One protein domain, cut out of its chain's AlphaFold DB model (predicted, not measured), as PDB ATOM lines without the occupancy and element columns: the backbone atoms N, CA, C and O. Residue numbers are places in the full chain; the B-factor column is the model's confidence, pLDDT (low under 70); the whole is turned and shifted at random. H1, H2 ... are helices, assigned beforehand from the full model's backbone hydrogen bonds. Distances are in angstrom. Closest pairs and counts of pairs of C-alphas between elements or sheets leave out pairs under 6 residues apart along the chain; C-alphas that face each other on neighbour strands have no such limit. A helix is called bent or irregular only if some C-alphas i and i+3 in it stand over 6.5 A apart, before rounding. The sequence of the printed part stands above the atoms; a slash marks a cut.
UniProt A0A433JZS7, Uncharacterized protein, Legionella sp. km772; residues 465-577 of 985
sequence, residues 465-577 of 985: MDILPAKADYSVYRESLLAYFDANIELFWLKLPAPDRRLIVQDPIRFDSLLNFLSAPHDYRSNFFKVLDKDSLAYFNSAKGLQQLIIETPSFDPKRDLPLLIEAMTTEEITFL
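Overview. This is residues 465 to 577 of the 985 residues of an uncharacterized protein of Legionella sp. km772 (UniProt A0A433JZS7). Look for short helices wound in two stacked turns, H3, H4 and H5 making one turn and H6, H7 and H8 the next, with each helix of the first turn touching one of the second. A hairpin of H1 and H2 covers one end of the stack, H2 packing on H5 and H1 lying farthest out. The printed part has 113 residues with eight named helices, H1 to H8 in order along the chain, and no named strand; the class is all helix. The whole is compact, with a radius of gyration of the C-alphas of 13.2 A and spans of 39 by 26 by 26 A.

Along the chain. Find C-alpha 474 at (145.850, 178.309, 221.953); from there H1, the longest helix, runs to residue 485 over 16.6 A. H2 is residues 489 to 495, 9.9 A, and H3 is residues 498 to 505, 10.6 A. H4 begins at C-alpha 508, at (155.202, 198.210, 214.567), and reaches residue 517 after 14.0 A. Next come H5, residues 525 to 531, 10.1 A, and H6, residues 534 to 539, 8.6 A. H7 is residues 543 to 552, 12.7 A; it is neither bent nor irregular, but only just: C-alphas 549 and 552 are 6.1 A apart. H8, residues 561 to 571, covers 15.7 A and ends at C-alpha 571, (136.861, 199.625, 198.824).

Arrangement. Start at H1, which forms a hairpin with H2: they touch, closest at the C-alphas of Ser 480 and Phe 492, 4.2 A, at a shallow tilt of 10 degrees, opposite ways. H2 touches H5 at a steep tilt of 43 degrees, with the C-alphas of Glu 490 and Val 531 closest at 5.8 A. H5 touches H8 at a shallow tilt of 20 degrees, the same way; look at the C-alphas of Lys 530 and Ala 568, the closest, 5.1 A apart. H8 touches H6 at a steep tilt of 48 degrees, closest at the C-alphas of Leu 537 and Met 569, 6.1 A. H6 and H3 only just touch, with 3 pairs of C-alphas within 8 A, the closest being Arg 502 and Ser 536 at 6.3 A. H3 and H4 touch only at the corner, and only just, with 3 such pairs; their closest C-alphas, of Ile 504 and Arg 510, are 5.4 A apart. H4 touches H7 at a steep tilt of 56 degrees, with the C-alphas of Pro 508 and Glu 552 closest at 5.5 A. H1 and H8 are apart. In H1, H2, H3, H4, H6, H7 and H8 every O i to N i+4 pair is within hydrogen-bond range; in H5, 2 of 3 are.

Size, cuts and confidence. The two C-alphas farthest apart, of Ser 475 and Leu 577, are 39.4 A from each other. The printed part has no cut, and no link is long. Mean pLDDT of the printed part is 73.6; look for values under 70 in 33 residues, among them 465 to 481, 519 to 522 and 574 to 577.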
ATOM      1  N   MET A 465     154.506 183.446 217.262       54.00
ATOM      2  CA  MET A 465     154.582 183.958 218.635       54.00
ATOM      3  C   MET A 465     155.084 185.405 218.683       54.00
ATOM      4  O   MET A 465     154.746 186.122 219.622       54.00
ATOM      5  N   ASP A 466     155.845 185.830 217.672       56.03
ATOM      6  CA  ASP A 466     156.327 187.207 217.531       56.03
ATOM      7  C   ASP A 466     155.226 188.162 217.020       56.03
ATOM      8  O   ASP A 466     155.284 189.367 217.268       56.03
ATOM      9  N   ILE A 467     154.182 187.630 216.371       64.50
ATOM     10  CA  ILE A 467     153.020 188.394 215.888       64.50
ATOM     11  C   ILE A 467     151.980 188.565 217.000       64.50
ATOM     12  O   ILE A 467     151.399 189.636 217.160       64.50
ATOM     13  N   LEU A 468     151.715 187.516 217.778       60.75
ATOM     14  CA  LEU A 468     150.537 187.455 218.641       60.75
ATOM     15  C   LEU A 468     150.720 188.178 219.994       60.75
ATOM     16  O   LEU A 468     151.796 188.152 220.598       60.75
ATOM     17  N   PRO A 469     149.660 188.802 220.541       59.41
ATOM     18  CA  PRO A 469     149.694 189.358 221.888       59.41
ATOM     19  C   PRO A 469     149.751 188.251 222.955       59.41
ATOM     20  O   PRO A 469     149.136 187.196 222.838       59.41
ATOM     21  N   ALA A 470     150.456 188.516 224.058       50.47
ATOM     22  CA  ALA A 470     150.847 187.525 225.073       50.47
ATOM     23  C   ALA A 470     149.701 186.833 225.857       50.47
ATOM     24  O   ALA A 470     149.980 186.081 226.790       50.47
ATOM     25  N   LYS A 471     148.429 187.108 225.544       52.78
ATOM     26  CA  LYS A 471     147.250 186.637 226.294       52.78
ATOM     27  C   LYS A 471     146.261 185.778 225.499       52.78
ATOM     28  O   LYS A 471     145.298 185.326 226.112       52.78
ATOM     29  N   ALA A 472     146.427 185.576 224.193       48.28
ATOM     30  CA  ALA A 472     145.393 184.886 223.420       48.28
ATOM     31  C   ALA A 472     145.446 183.343 223.521       48.28
ATOM     32  O   ALA A 472     146.444 182.741 223.929       48.28
ATOM     33  N   ASP A 473     144.294 182.736 223.228       55.69
ATOM     34  CA  ASP A 473     143.952 181.325 223.423       55.69
ATOM     35  C   ASP A 473     144.614 180.421 222.365       55.69
ATOM     36  O   ASP A 473     144.575 180.694 221.164       55.69
ATOM     37  N   TYR A 474     145.189 179.299 222.807       50.72
ATOM     38  CA  TYR A 474     145.850 178.309 221.953       50.72
ATOM     39  C   TYR A 474     144.955 177.762 220.826       50.72
ATOM     40  O   TYR A 474     145.435 177.519 219.713       50.72
ATOM     41  N   SER A 475     143.659 177.574 221.094       59.81
ATOM     42  CA  SER A 475     142.694 177.076 220.104       59.81
ATOM     43  C   SER A 475     142.555 178.029 218.912       59.81
ATOM     44  O   SER A 475     142.586 177.598 217.758       59.81
ATOM     45  N   VAL A 476     142.532 179.330 219.192       60.41
ATOM     46  CA  VAL A 476     142.431 180.403 218.202       60.41
ATOM     47  C   VAL A 476     143.683 180.471 217.320       60.41
ATOM     48  O   VAL A 476     143.589 180.615 216.099       60.41
ATOM     49  N   TYR A 477     144.866 180.288 217.909       62.25
ATOM     50  CA  TYR A 477     146.137 180.302 217.174       62.25
ATOM     51  C   TYR A 477     146.290 179.121 216.232       62.25
ATOM     52  O   TYR A 477     146.768 179.271 215.107       62.25
ATOM     53  N   ARG A 478     145.872 177.943 216.692       60.38
ATOM     54  CA  ARG A 478     145.899 176.724 215.893       60.38
ATOM     55  C   ARG A 478     145.001 176.857 214.668       60.38
ATOM     56  O   ARG A 478     145.436 176.517 213.573       60.38
ATOM     57  N   GLU A 479     143.783 177.364 214.836       65.81
ATOM     58  CA  GLU A 479     142.860 177.572 213.715       65.81
ATOM     59  C   GLU A 479     143.365 178.633 212.732       65.81
ATOM     60  O   GLU A 479     143.280 178.427 211.522       65.81
ATOM     61  N   SER A 480     143.956 179.719 213.237       67.00
ATOM     62  CA  SER A 480     144.547 180.767 212.396       67.00
ATOM     63  C   SER A 480     145.733 180.226 211.584       67.00
ATOM     64  O   SER A 480     145.814 180.438 210.379       67.00
ATOM     65  N   LEU A 481     146.633 179.454 212.208       65.06
ATOM     66  CA  LEU A 481     147.768 178.829 211.518       65.06
ATOM     67  C   LEU A 481     147.356 177.811 210.463       65.06
ATOM     68  O   LEU A 481     147.962 177.772 209.398       65.06
ATOM     69  N   LEU A 482     146.364 176.970 210.767       70.06
ATOM     70  CA  LEU A 482     145.845 176.009 209.797       70.06
ATOM     71  C   LEU A 482     145.303 176.745 208.568       70.06
ATOM     72  O   LEU A 482     145.670 176.398 207.451       70.06
ATOM     73  N   ALA A 483     144.552 177.830 208.779       72.69
ATOM     74  CA  ALA A 483     144.086 178.681 207.691       72.69
ATOM     75  C   ALA A 483     145.238 179.271 206.858       72.69
ATOM     76  O   ALA A 483     145.163 179.272 205.633       72.69
ATOM     77  N   TYR A 484     146.326 179.713 207.494       70.69
ATOM     78  CA  TYR A 484     147.512 180.197 206.783       70.69
ATOM     79  C   TYR A 484     148.209 179.099 205.959       70.69
ATOM     80  O   TYR A 484     148.543 179.335 204.799       70.69
ATOM     81  N   PHE A 485     148.399 177.895 206.513       68.62
ATOM     82  CA  PHE A 485     148.998 176.774 205.773       68.62
ATOM     83  C   PHE A 485     148.134 176.317 204.590       68.62
ATOM     84  O   PHE A 485     148.675 175.881 203.576       68.62
ATOM     85  N   ASP A 486     146.818 176.493 204.695       74.94
ATOM     86  CA  ASP A 486     145.861 176.281 203.606       74.94
ATOM     87  C   ASP A 486     145.783 177.478 202.631       74.94
ATOM     88  O   ASP A 486     144.911 177.516 201.762       74.94
ATOM     89  N   ALA A 487     146.680 178.467 202.763       71.19
ATOM     90  CA  ALA A 487     146.717 179.714 201.992       71.19
ATOM     91  C   ALA A 487     145.433 180.570 202.092       71.19
ATOM     92  O   ALA A 487     145.189 181.444 201.256       71.19
ATOM     93  N   ASN A 488     144.618 180.355 203.128       80.94
ATOM     94  CA  ASN A 488     143.384 181.082 203.399       80.94
ATOM     95  C   ASN A 488     143.639 182.249 204.370       80.94
ATOM     96  O   ASN A 488     143.401 182.170 205.577       80.94
ATOM     97  N   ILE A 489     144.144 183.345 203.807       82.62
ATOM     98  CA  ILE A 489     144.565 184.552 204.538       82.62
ATOM     99  C   ILE A 489     143.395 185.260 205.220       82.62
ATOM    100  O   ILE A 489     143.543 185.777 206.325       82.62
ATOM    101  N   GLU A 490     142.219 185.228 204.593       82.75
ATOM    102  CA  GLU A 490     140.983 185.755 205.166       82.75
ATOM    103  C   GLU A 490     140.631 185.025 206.460       82.75
ATOM    104  O   GLU A 490     140.459 185.649 207.507       82.75
ATOM    105  N   LEU A 491     140.607 183.692 206.425       82.62
ATOM    106  CA  LEU A 491     140.308 182.894 207.607       82.62
ATOM    107  C   LEU A 491     141.415 183.014 208.667       82.62
ATOM    108  O   LEU A 491     141.097 183.075 209.850       82.62
ATOM    109  N   PHE A 492     142.687 183.119 208.267       83.81
ATOM    110  CA  PHE A 492     143.796 183.398 209.186       83.81
ATOM    111  C   PHE A 492     143.563 184.698 209.969       83.81
ATOM    112  O   PHE A 492     143.668 184.707 211.195       83.81
ATOM    113  N   TRP A 493     143.203 185.782 209.279       86.50
ATOM    114  CA  TRP A 493     143.002 187.082 209.910       86.50
ATOM    115  C   TRP A 493     141.716 187.136 210.739       86.50
ATOM    116  O   TRP A 493     141.716 187.611 211.875       86.50
ATOM    117  N   LEU A 494     140.613 186.606 210.208       83.00
ATOM    118  CA  LEU A 494     139.305 186.653 210.862       83.00
ATOM    119  C   LEU A 494     139.212 185.774 212.110       83.00
ATOM    120  O   LEU A 494     138.380 186.047 212.976       83.00
ATOM    121  N   LYS A 495     140.054 184.742 212.224       81.31
ATOM    122  CA  LYS A 495     140.118 183.887 213.414       81.31
ATOM    123  C   LYS A 495     140.736 184.590 214.619       81.31
ATOM    124  O   LYS A 495     140.404 184.224 215.744       81.31
ATOM    125  N   LEU A 496     141.558 185.618 214.413       78.38
ATOM    126  CA  LEU A 496     142.092 186.428 215.504       78.38
ATOM    127  C   LEU A 496     140.993 187.325 216.111       78.38
ATOM    128  O   LEU A 496     140.226 187.944 215.364       78.38
ATOM    129  N   PRO A 497     140.904 187.458 217.451       79.50
ATOM    130  CA  PRO A 497     139.931 188.341 218.086       79.50
ATOM    131  C   PRO A 497     140.161 189.797 217.671       79.50
ATOM    132  O   PRO A 497     141.298 190.258 217.612       79.50
ATOM    133  N   ALA A 498     139.089 190.563 217.450       77.75
ATOM    134  CA  ALA A 498     139.193 191.967 217.031       77.75
ATOM    135  C   ALA A 498     140.121 192.845 217.912       77.75
ATOM    136  O   ALA A 498     140.876 193.638 217.348       77.75
ATOM    137  N   PRO A 499     140.148 192.708 219.259       78.75
ATOM    138  CA  PRO A 499     141.105 193.440 220.095       78.75
ATOM    139  C   PRO A 499     142.565 193.096 219.784       78.75
ATOM    140  O   PRO A 499     143.417 193.980 219.782       78.75
ATOM    141  N   ASP A 500     142.846 191.827 219.487       78.06
ATOM    142  CA  ASP A 500     144.192 191.346 219.185       78.06
ATOM    143  C   ASP A 500     144.628 191.783 217.785       78.06
ATOM    144  O   ASP A 500     145.759 192.224 217.614       78.06
ATOM    145  N   ARG A 501     143.713 191.770 216.805       83.38
ATOM    146  CA  ARG A 501     143.958 192.315 215.456       83.38
ATOM    147  C   ARG A 501     144.378 193.781 215.500       83.38
ATOM    148  O   ARG A 501     145.370 194.151 214.879       83.38
ATOM    149  N   ARG A 502     143.684 194.596 216.303       82.31
ATOM    150  CA  ARG A 502     144.050 196.007 216.508       82.31
ATOM    151  C   ARG A 502     145.417 196.158 217.173       82.31
ATOM    152  O   ARG A 502     146.197 196.998 216.741       82.31
ATOM    153  N   LEU A 503     145.727 195.346 218.187       81.00
ATOM    154  CA  LEU A 503     147.041 195.368 218.843       81.00
ATOM    155  C   LEU A 503     148.176 194.977 217.893       81.00
ATOM    156  O   LEU A 503     149.265 195.526 218.004       81.00
ATOM    157  N   ILE A 504     147.926 194.043 216.974       83.81
ATOM    158  CA  ILE A 504     148.895 193.641 215.951       83.81
ATOM    159  C   ILE A 504     149.118 194.778 214.951       83.81
ATOM    160  O   ILE A 504     150.259 195.071 214.623       83.81
ATOM    161  N   VAL A 505     148.046 195.438 214.502       86.31
ATOM    162  CA  VAL A 505     148.102 196.559 213.547       86.31
ATOM    163  C   VAL A 505     148.777 197.800 214.134       86.31
ATOM    164  O   VAL A 505     149.497 198.478 213.415       86.31
ATOM    165  N   GLN A 506     148.579 198.085 215.422       85.06
ATOM    166  CA  GLN A 506     149.107 199.281 216.101       85.06
ATOM    167  C   GLN A 506     150.511 199.104 216.704       85.06
ATOM    168  O   GLN A 506     151.056 200.051 217.275       85.06
ATOM    169  N   ASP A 507     151.063 197.889 216.675       82.88
ATOM    170  CA  ASP A 507     152.408 197.602 217.166       82.88
ATOM    171  C   ASP A 507     153.347 197.382 215.970       82.88
ATOM    172  O   ASP A 507     153.212 196.369 215.278       82.88
ATOM    173  N   PRO A 508     154.320 198.281 215.730       76.44
ATOM    174  CA  PRO A 508     155.202 198.210 214.567       76.44
ATOM    175  C   PRO A 508     155.957 196.886 214.464       76.44
ATOM    176  O   PRO A 508     156.090 196.333 213.377       76.44
ATOM    177  N   ILE A 509     156.416 196.337 215.593       73.81
ATOM    178  CA  ILE A 509     157.228 195.114 215.608       73.81
ATOM    179  C   ILE A 509     156.364 193.906 215.240       73.81
ATOM    180  O   ILE A 509     156.795 193.026 214.489       73.81
ATOM    181  N   ARG A 510     155.130 193.864 215.752       75.75
ATOM    182  CA  ARG A 510     154.185 192.778 215.459       75.75
ATOM    183  C   ARG A 510     153.664 192.862 214.033       75.75
ATOM    184  O   ARG A 510     153.574 191.832 213.367       75.75
ATOM    185  N   PHE A 511     153.362 194.068 213.560       84.88
ATOM    186  CA  PHE A 511     152.917 194.297 212.193       84.88
ATOM    187  C   PHE A 511     154.016 193.950 211.175       84.88
ATOM    188  O   PHE A 511     153.750 193.264 210.190       84.88
ATOM    189  N   ASP A 512     155.268 194.315 211.456       80.44
ATOM    190  CA  ASP A 512     156.428 193.938 210.644       80.44
ATOM    191  C   ASP A 512     156.633 192.416 210.596       80.44
ATOM    192  O   ASP A 512     156.814 191.824 209.527       80.44
ATOM    193  N   SER A 513     156.519 191.763 211.756       77.94
ATOM    194  CA  SER A 513     156.590 190.302 211.867       77.94
ATOM    195  C   SER A 513     155.470 189.621 211.075       77.94
ATOM    196  O   SER A 513     155.706 188.596 210.435       77.94
ATOM    197  N   LEU A 514     154.273 190.216 211.050       82.75
ATOM    198  CA  LEU A 514     153.139 189.729 210.271       82.75
ATOM    199  C   LEU A 514     153.388 189.849 208.764       82.75
ATOM    200  O   LEU A 514     153.187 188.876 208.039       82.75
ATOM    201  N   LEU A 515     153.876 190.996 208.284       81.69
ATOM    202  CA  LEU A 515     154.215 191.181 206.867       81.69
ATOM    203  C   LEU A 515     155.318 190.221 206.402       81.69
ATOM    204  O   LEU A 515     155.260 189.709 205.279       81.69
ATOM    205  N   ASN A 516     156.301 189.948 207.263       78.44
ATOM    206  CA  ASN A 516     157.341 188.957 206.996       78.44
ATOM    207  C   ASN A 516     156.776 187.539 206.934       78.44
ATOM    208  O   ASN A 516     157.033 186.817 205.967       78.44
ATOM    209  N   PHE A 517     155.961 187.156 207.916       75.25
ATOM    210  CA  PHE A 517     155.321 185.843 207.968       75.25
ATOM    211  C   PHE A 517     154.429 185.581 206.747       75.25
ATOM    212  O   PHE A 517     154.448 184.496 206.167       75.25
ATOM    213  N   LEU A 518     153.711 186.603 206.284       73.56
ATOM    214  CA  LEU A 518     152.867 186.531 205.091       73.56
ATOM    215  C   LEU A 518     153.644 186.554 203.767       73.56
ATOM    216  O   LEU A 518     153.023 186.421 202.717       73.56
ATOM    217  N   SER A 519     154.968 186.739 203.789       67.62
ATOM    218  CA  SER A 519     155.799 186.850 202.579       67.62
ATOM    219  C   SER A 519     156.602 185.596 202.223       67.62
ATOM    220  O   SER A 519     157.229 185.546 201.165       67.62
ATOM    221  N   ALA A 520     156.575 184.572 203.075       55.78
ATOM    222  CA  ALA A 520     157.273 183.312 202.857       55.78
ATOM    223  C   ALA A 520     156.290 182.145 203.008       55.78
ATOM    224  O   ALA A 520     155.591 182.119 204.005       55.78
ATOM    225  N   PRO A 521     156.220 181.155 202.098       56.06
ATOM    226  CA  PRO A 521     156.954 181.015 200.835       56.06
ATOM    227  C   PRO A 521     156.330 181.779 199.652       56.06
ATOM    228  O   PRO A 521     156.940 181.850 198.585       56.06
ATOM    229  N   HIS A 522     155.127 182.329 199.821       67.50
ATOM    230  CA  HIS A 522     154.408 183.118 198.822       67.50
ATOM    231  C   HIS A 522     154.036 184.477 199.414       67.50
ATOM    232  O   HIS A 522     153.868 184.591 200.623       67.50
ATOM    233  N   ASP A 523     153.918 185.497 198.563       76.62
ATOM    234  CA  ASP A 523     153.567 186.853 198.983       76.62
ATOM    235  C   ASP A 523     152.044 187.019 199.062       76.62
ATOM    236  O   ASP A 523     151.358 187.161 198.048       76.62
ATOM    237  N   TYR A 524     151.513 186.967 200.280       80.12
ATOM    238  CA  TYR A 524     150.082 187.039 200.567       80.12
ATOM    239  C   TYR A 524     149.590 188.443 200.958       80.12
ATOM    240  O   TYR A 524     148.438 188.601 201.370       80.12
ATOM    241  N   ARG A 525     150.427 189.481 200.817       80.38
ATOM    242  CA  ARG A 525     150.128 190.849 201.289       80.38
ATOM    243  C   ARG A 525     148.888 191.466 200.644       80.38
ATOM    244  O   ARG A 525     148.085 192.076 201.341       80.38
ATOM    245  N   SER A 526     148.678 191.247 199.344       79.88
ATOM    246  CA  SER A 526     147.474 191.725 198.641       79.88
ATOM    247  C   SER A 526     146.188 191.163 199.252       79.88
ATOM    248  O   SER A 526     145.248 191.910 199.515       79.88
ATOM    249  N   ASN A 527     146.170 189.861 199.550       83.00
ATOM    250  CA  ASN A 527     145.020 189.211 200.177       83.00
ATOM    251  C   ASN A 527     144.827 189.696 201.616       83.00
ATOM    252  O   ASN A 527     143.696 189.841 202.062       83.00
ATOM    253  N   PHE A 528     145.924 189.961 202.326       86.69
ATOM    254  CA  PHE A 528     145.890 190.465 203.690       86.69
ATOM    255  C   PHE A 528     145.297 191.877 203.789       86.69
ATOM    256  O   PHE A 528     144.390 192.093 204.588       86.69
ATOM    257  N   PHE A 529     145.739 192.828 202.956       87.62
ATOM    258  CA  PHE A 529     145.200 194.193 203.000       87.62
ATOM    259  C   PHE A 529     143.705 194.245 202.678       87.62
ATOM    260  O   PHE A 529     142.985 195.025 203.292       87.62
ATOM    261  N   LYS A 530     143.219 193.360 201.798       84.50
ATOM    262  CA  LYS A 530     141.792 193.248 201.454       84.50
ATOM    263  C   LYS A 530     140.905 192.759 202.599       84.50
ATOM    264  O   LYS A 530     139.699 192.963 202.535       84.50
ATOM    265  N   VAL A 531     141.474 192.106 203.613       85.62
ATOM    266  CA  VAL A 531     140.712 191.548 204.746       85.62
ATOM    267  C   VAL A 531     140.894 192.341 206.039       85.62
ATOM    268  O   VAL A 531     140.311 191.980 207.064       85.62
ATOM    269  N   LEU A 532     141.688 193.417 206.018       87.44
ATOM    270  CA  LEU A 532     141.769 194.350 207.137       87.44
ATOM    271  C   LEU A 532     140.400 194.993 207.377       87.44
ATOM    272  O   LEU A 532     139.726 195.411 206.442       87.44
ATOM    273  N   ASP A 533     139.989 195.073 208.644       83.81
ATOM    274  CA  ASP A 533     138.727 195.727 208.985       83.81
ATOM    275  C   ASP A 533     138.836 197.253 208.856       83.81
ATOM    276  O   ASP A 533     139.928 197.829 208.906       83.81
ATOM    277  N   LYS A 534     137.681 197.914 208.710       84.06
ATOM    278  CA  LYS A 534     137.582 199.368 208.527       84.06
ATOM    279  C   LYS A 534     138.357 200.157 209.588       84.06
ATOM    280  O   LYS A 534     139.005 201.141 209.255       84.06
ATOM    281  N   ASP A 535     138.349 199.707 210.843       81.31
ATOM    282  CA  ASP A 535     139.082 200.359 211.935       81.31
ATOM    283  C   ASP A 535     140.607 200.235 211.772       81.31
ATOM    284  O   ASP A 535     141.342 201.186 212.044       81.31
ATOM    285  N   SER A 536     141.092 199.071 211.328       84.44
ATOM    286  CA  SER A 536     142.516 198.833 211.061       84.44
ATOM    287  C   SER A 536     143.004 199.635 209.854       84.44
ATOM    288  O   SER A 536     144.087 200.212 209.898       84.44
ATOM    289  N   LEU A 537     142.191 199.725 208.799       84.56
ATOM    290  CA  LEU A 537     142.478 200.562 207.633       84.56
ATOM    291  C   LEU A 537     142.432 202.058 207.983       84.56
ATOM    292  O   LEU A 537     143.311 202.814 207.579       84.56
ATOM    293  N   ALA A 538     141.464 202.488 208.800       79.62
ATOM    294  CA  ALA A 538     141.361 203.870 209.264       79.62
ATOM    295  C   ALA A 538     142.536 204.273 210.168       79.62
ATOM    296  O   ALA A 538     142.969 205.421 210.133       79.62
ATOM    297  N   TYR A 539     143.098 203.339 210.944       84.38
ATOM    298  CA  TYR A 539     144.307 203.599 211.727       84.38
ATOM    299  C   TYR A 539     145.479 204.032 210.837       84.38
ATOM    300  O   TYR A 539     146.166 205.004 211.158       84.38
ATOM    301  N   PHE A 540     145.662 203.372 209.694       78.69
ATOM    302  CA  PHE A 540     146.689 203.724 208.715       78.69
ATOM    303  C   PHE A 540     146.422 205.037 207.970       78.69
ATOM    304  O   PHE A 540     147.325 205.532 207.307       78.69
ATOM    305  N   ASN A 541     145.235 205.628 208.133       72.38
ATOM    306  CA  ASN A 541     144.916 206.981 207.675       72.38
ATOM    307  C   ASN A 541     145.297 208.077 208.694       72.38
ATOM    308  O   ASN A 541     145.139 209.256 208.412       72.38
ATOM    309  N   SER A 542     145.760 207.715 209.897       70.69
ATOM    310  CA  SER A 542     146.187 208.682 210.924       70.69
ATOM    311  C   SER A 542     147.685 208.987 210.841       70.69
ATOM    312  O   SER A 542     148.461 208.130 210.409       70.69
ATOM    313  N   ALA A 543     148.125 210.141 211.365       61.66
ATOM    314  CA  ALA A 543     149.553 210.481 211.481       61.66
ATOM    315  C   ALA A 543     150.363 209.344 212.126       61.66
ATOM    316  O   ALA A 543     151.374 208.875 211.609       61.66
ATOM    317  N   LYS A 544     149.865 208.825 213.249       70.06
ATOM    318  CA  LYS A 544     150.539 207.757 213.991       70.06
ATOM    319  C   LYS A 544     150.626 206.452 213.190       70.06
ATOM    320  O   LYS A 544     151.652 205.780 213.243       70.06
ATOM    321  N   GLY A 545     149.573 206.090 212.457       74.44
ATOM    322  CA  GLY A 545     149.559 204.878 211.634       74.44
ATOM    323  C   GLY A 545     150.448 204.987 210.394       74.44
ATOM    324  O   GLY A 545     151.172 204.042 210.084       74.44
ATOM    325  N   LEU A 546     150.467 206.148 209.734       71.12
ATOM    326  CA  LEU A 546     151.373 206.428 208.613       71.12
ATOM    327  C   LEU A 546     152.840 206.408 209.058       71.12
ATOM    328  O   LEU A 546     153.681 205.801 208.395       71.12
ATOM    329  N   GLN A 547     153.146 207.008 210.211       69.00
ATOM    330  CA  GLN A 547     154.480 206.961 210.807       69.00
ATOM    331  C   GLN A 547     154.939 205.520 211.040       69.00
ATOM    332  O   GLN A 547     156.051 205.146 210.656       69.00
ATOM    333  N   GLN A 548     154.059 204.705 211.627       79.56
ATOM    334  CA  GLN A 548     154.335 203.305 211.911       79.56
ATOM    335  C   GLN A 548     154.608 202.517 210.623       79.56
ATOM    336  O   GLN A 548     155.604 201.795 210.537       79.56
ATOM    337  N   LEU A 549     153.749 202.672 209.612       74.25
ATOM    338  CA  LEU A 549     153.872 201.978 208.329       74.25
ATOM    339  C   LEU A 549     155.186 202.290 207.615       74.25
ATOM    340  O   LEU A 549     155.816 201.395 207.060       74.25
ATOM    341  N   ILE A 550     155.587 203.560 207.612       63.53
ATOM    342  CA  ILE A 550     156.635 204.052 206.711       63.53
ATOM    343  C   ILE A 550     158.014 204.015 207.371       63.53
ATOM    344  O   ILE A 550     159.017 203.748 206.708       63.53
ATOM    345  N   ILE A 551     158.074 204.261 208.681       62.44
ATOM    346  CA  ILE A 551     159.337 204.363 209.420       62.44
ATOM    347  C   ILE A 551     159.594 203.112 210.245       62.44
ATOM    348  O   ILE A 551     160.722 202.617 210.284       62.44
ATOM    349  N   GLU A 552     158.565 202.641 210.945       69.19
ATOM    350  CA  GLU A 552     158.707 201.655 212.016       69.19
ATOM    351  C   GLU A 552     158.452 200.217 211.541       69.19
ATOM    352  O   GLU A 552     158.665 199.283 212.312       69.19
ATOM    353  N   THR A 553     158.077 200.027 210.267       72.88
ATOM    354  CA  THR A 553     157.795 198.719 209.648       72.88
ATOM    355  C   THR A 553     158.742 198.448 208.460       72.88
ATOM    356  O   THR A 553     158.365 198.644 207.305       72.88
ATOM    357  N   PRO A 554     159.995 198.005 208.692       74.69
ATOM    358  CA  PRO A 554     161.010 197.829 207.641       74.69
ATOM    359  C   PRO A 554     160.638 196.869 206.502       74.69
ATOM    360  O   PRO A 554     161.214 196.956 205.417       74.69
ATOM    361  N   SER A 555     159.734 195.927 206.757       76.62
ATOM    362  CA  SER A 555     159.318 194.891 205.804       76.62
ATOM    363  C   SER A 555     158.203 195.352 204.872       76.62
ATOM    364  O   SER A 555     157.878 194.638 203.917       76.62
ATOM    365  N   PHE A 556     157.627 196.528 205.138       77.88
ATOM    366  CA  PHE A 556     156.702 197.210 204.248       77.88
ATOM    367  C   PHE A 556     157.484 197.808 203.072       77.88
ATOM    368  O   PHE A 556     158.394 198.612 203.271       77.88
ATOM    369  N   ASP A 557     157.153 197.402 201.844       75.50
ATOM    370  CA  ASP A 557     157.706 197.992 200.622       75.50
ATOM    371  C   ASP A 557     156.722 199.037 200.077       75.50
ATOM    372  O   ASP A 557     155.701 198.658 199.488       75.50
ATOM    373  N   PRO A 558     157.024 200.344 200.193       65.50
ATOM    374  CA  PRO A 558     156.132 201.400 199.735       65.50
ATOM    375  C   PRO A 558     155.732 201.317 198.263       65.50
ATOM    376  O   PRO A 558     154.666 201.790 197.900       65.50
ATOM    377  N   LYS A 559     156.560 200.735 197.387       64.88
ATOM    378  CA  LYS A 559     156.245 200.683 195.949       64.88
ATOM    379  C   LYS A 559     155.246 199.584 195.608       64.88
ATOM    380  O   LYS A 559     154.508 199.717 194.634       64.88
ATOM    381  N   ARG A 560     155.245 198.495 196.378       72.06
ATOM    382  CA  ARG A 560     154.410 197.314 196.128       72.06
ATOM    383  C   ARG A 560     153.184 197.270 197.027       72.06
ATOM    384  O   ARG A 560     152.093 196.973 196.555       72.06
ATOM    385  N   ASP A 561     153.376 197.520 198.314       75.62
ATOM    386  CA  ASP A 561     152.378 197.230 199.342       75.62
ATOM    387  C   ASP A 561     151.357 198.368 199.467       75.62
ATOM    388  O   ASP A 561     150.199 198.149 199.812       75.62
ATOM    389  N   LEU A 562     151.762 199.584 199.106       70.31
ATOM    390  CA  LEU A 562     150.921 200.764 199.212       70.31
ATOM    391  C   LEU A 562     149.749 200.811 198.220       70.31
ATOM    392  O   LEU A 562     148.639 201.079 198.677       70.31
ATOM    393  N   PRO A 563     149.916 200.558 196.902       70.12
ATOM    394  CA  PRO A 563     148.770 200.544 195.991       70.12
ATOM    395  C   PRO A 563     147.677 199.569 196.446       70.12
ATOM    396  O   PRO A 563     146.492 199.853 196.306       70.12
ATOM    397  N   LEU A 564     148.085 198.451 197.056       80.00
ATOM    398  CA  LEU A 564     147.192 197.428 197.592       80.00
ATOM    399  C   LEU A 564     146.440 197.911 198.842       80.00
ATOM    400  O   LEU A 564     145.257 197.613 198.997       80.00
ATOM    401  N   LEU A 565     147.110 198.669 199.716       80.00
ATOM    402  CA  LEU A 565     146.481 199.291 200.881       80.00
ATOM    403  C   LEU A 565     145.475 200.376 200.460       80.00
ATOM    404  O   LEU A 565     144.363 200.400 200.978       80.00
ATOM    405  N   ILE A 566     145.824 201.220 199.482       73.94
ATOM    406  CA  ILE A 566     144.932 202.264 198.946       73.94
ATOM    407  C   ILE A 566     143.704 201.641 198.269       73.94
ATOM    408  O   ILE A 566     142.582 202.104 198.484       73.94
ATOM    409  N   GLU A 567     143.885 200.572 197.488       76.56
ATOM    410  CA  GLU A 567     142.779 199.814 196.886       76.56
ATOM    411  C   GLU A 567     141.824 199.278 197.968       76.56
ATOM    412  O   GLU A 567     140.605 199.434 197.852       76.56
ATOM    413  N   ALA A 568     142.363 198.712 199.053       81.62
ATOM    414  CA  ALA A 568     141.569 198.219 200.180       81.62
ATOM    415  C   ALA A 568     140.827 199.349 200.919       81.62
ATOM    416  O   ALA A 568     139.633 199.230 201.183       81.62
ATOM    417  N   MET A 569     141.496 200.475 201.185       79.12
ATOM    418  CA  MET A 569     140.887 201.650 201.822       79.12
ATOM    419  C   MET A 569     139.760 202.244 200.975       79.12
ATOM    420  O   MET A 569     138.681 202.512 201.494       79.12
ATOM    421  N   THR A 570     139.973 202.361 199.663       73.75
ATOM    422  CA  THR A 570     138.957 202.856 198.718       73.75
ATOM    423  C   THR A 570     137.731 201.943 198.692       73.75
ATOM    424  O   THR A 570     136.601 202.424 198.637       73.75
ATOM    425  N   THR A 571     137.942 200.626 198.780       78.69
ATOM    426  CA  THR A 571     136.861 199.625 198.824       78.69
ATOM    427  C   THR A 571     135.990 199.768 200.082       78.69
ATOM    428  O   THR A 571     134.787 199.536 200.016       78.69
ATOM    429  N   GLU A 572     136.568 200.211 201.202       80.94
ATOM    430  CA  GLU A 572     135.881 200.446 202.487       80.94
ATOM    431  C   GLU A 572     135.372 201.894 202.671       80.94
ATOM    432  O   GLU A 572     134.978 202.302 203.776       80.94
ATOM    433  N   GLU A 573     135.377 202.675 201.583       78.88
ATOM    434  CA  GLU A 573     135.024 204.102 201.551       78.88
ATOM    435  C   GLU A 573     135.875 204.946 202.519       78.88
ATOM    436  O   GLU A 573     135.413 205.939 203.080       78.88
ATOM    437  N   ILE A 574     137.124 204.531 202.755       67.38
ATOM    438  CA  ILE A 574     138.113 205.305 203.501       67.38
ATOM    439  C   ILE A 574     138.936 206.098 202.491       67.38
ATOM    440  O   ILE A 574     139.779 205.573 201.763       67.38
ATOM    441  N   THR A 575     138.706 207.398 202.481       61.16
ATOM    442  CA  THR A 575     139.480 208.398 201.757       61.16
ATOM    443  C   THR A 575     140.856 208.547 202.412       61.16
ATOM    444  O   THR A 575     141.008 209.181 203.454       61.16
ATOM    445  N   PHE A 576     141.884 207.974 201.772       56.06
ATOM    446  CA  PHE A 576     143.311 208.075 202.151       56.06
ATOM    447  C   PHE A 576     143.838 209.532 202.228       56.06
ATOM    448  O   PHE A 576     144.980 209.771 202.599       56.06
ATOM    449  N   LEU A 577     143.009 210.513 201.851       52.88
ATOM    450  CA  LEU A 577     143.356 211.920 201.667       52.88
ATOM    451  C   LEU A 577     142.553 212.880 202.569       52.88
ATOM    452  O   LEU A 577     142.717 214.085 202.424       52.88
TER     453      LEU A 577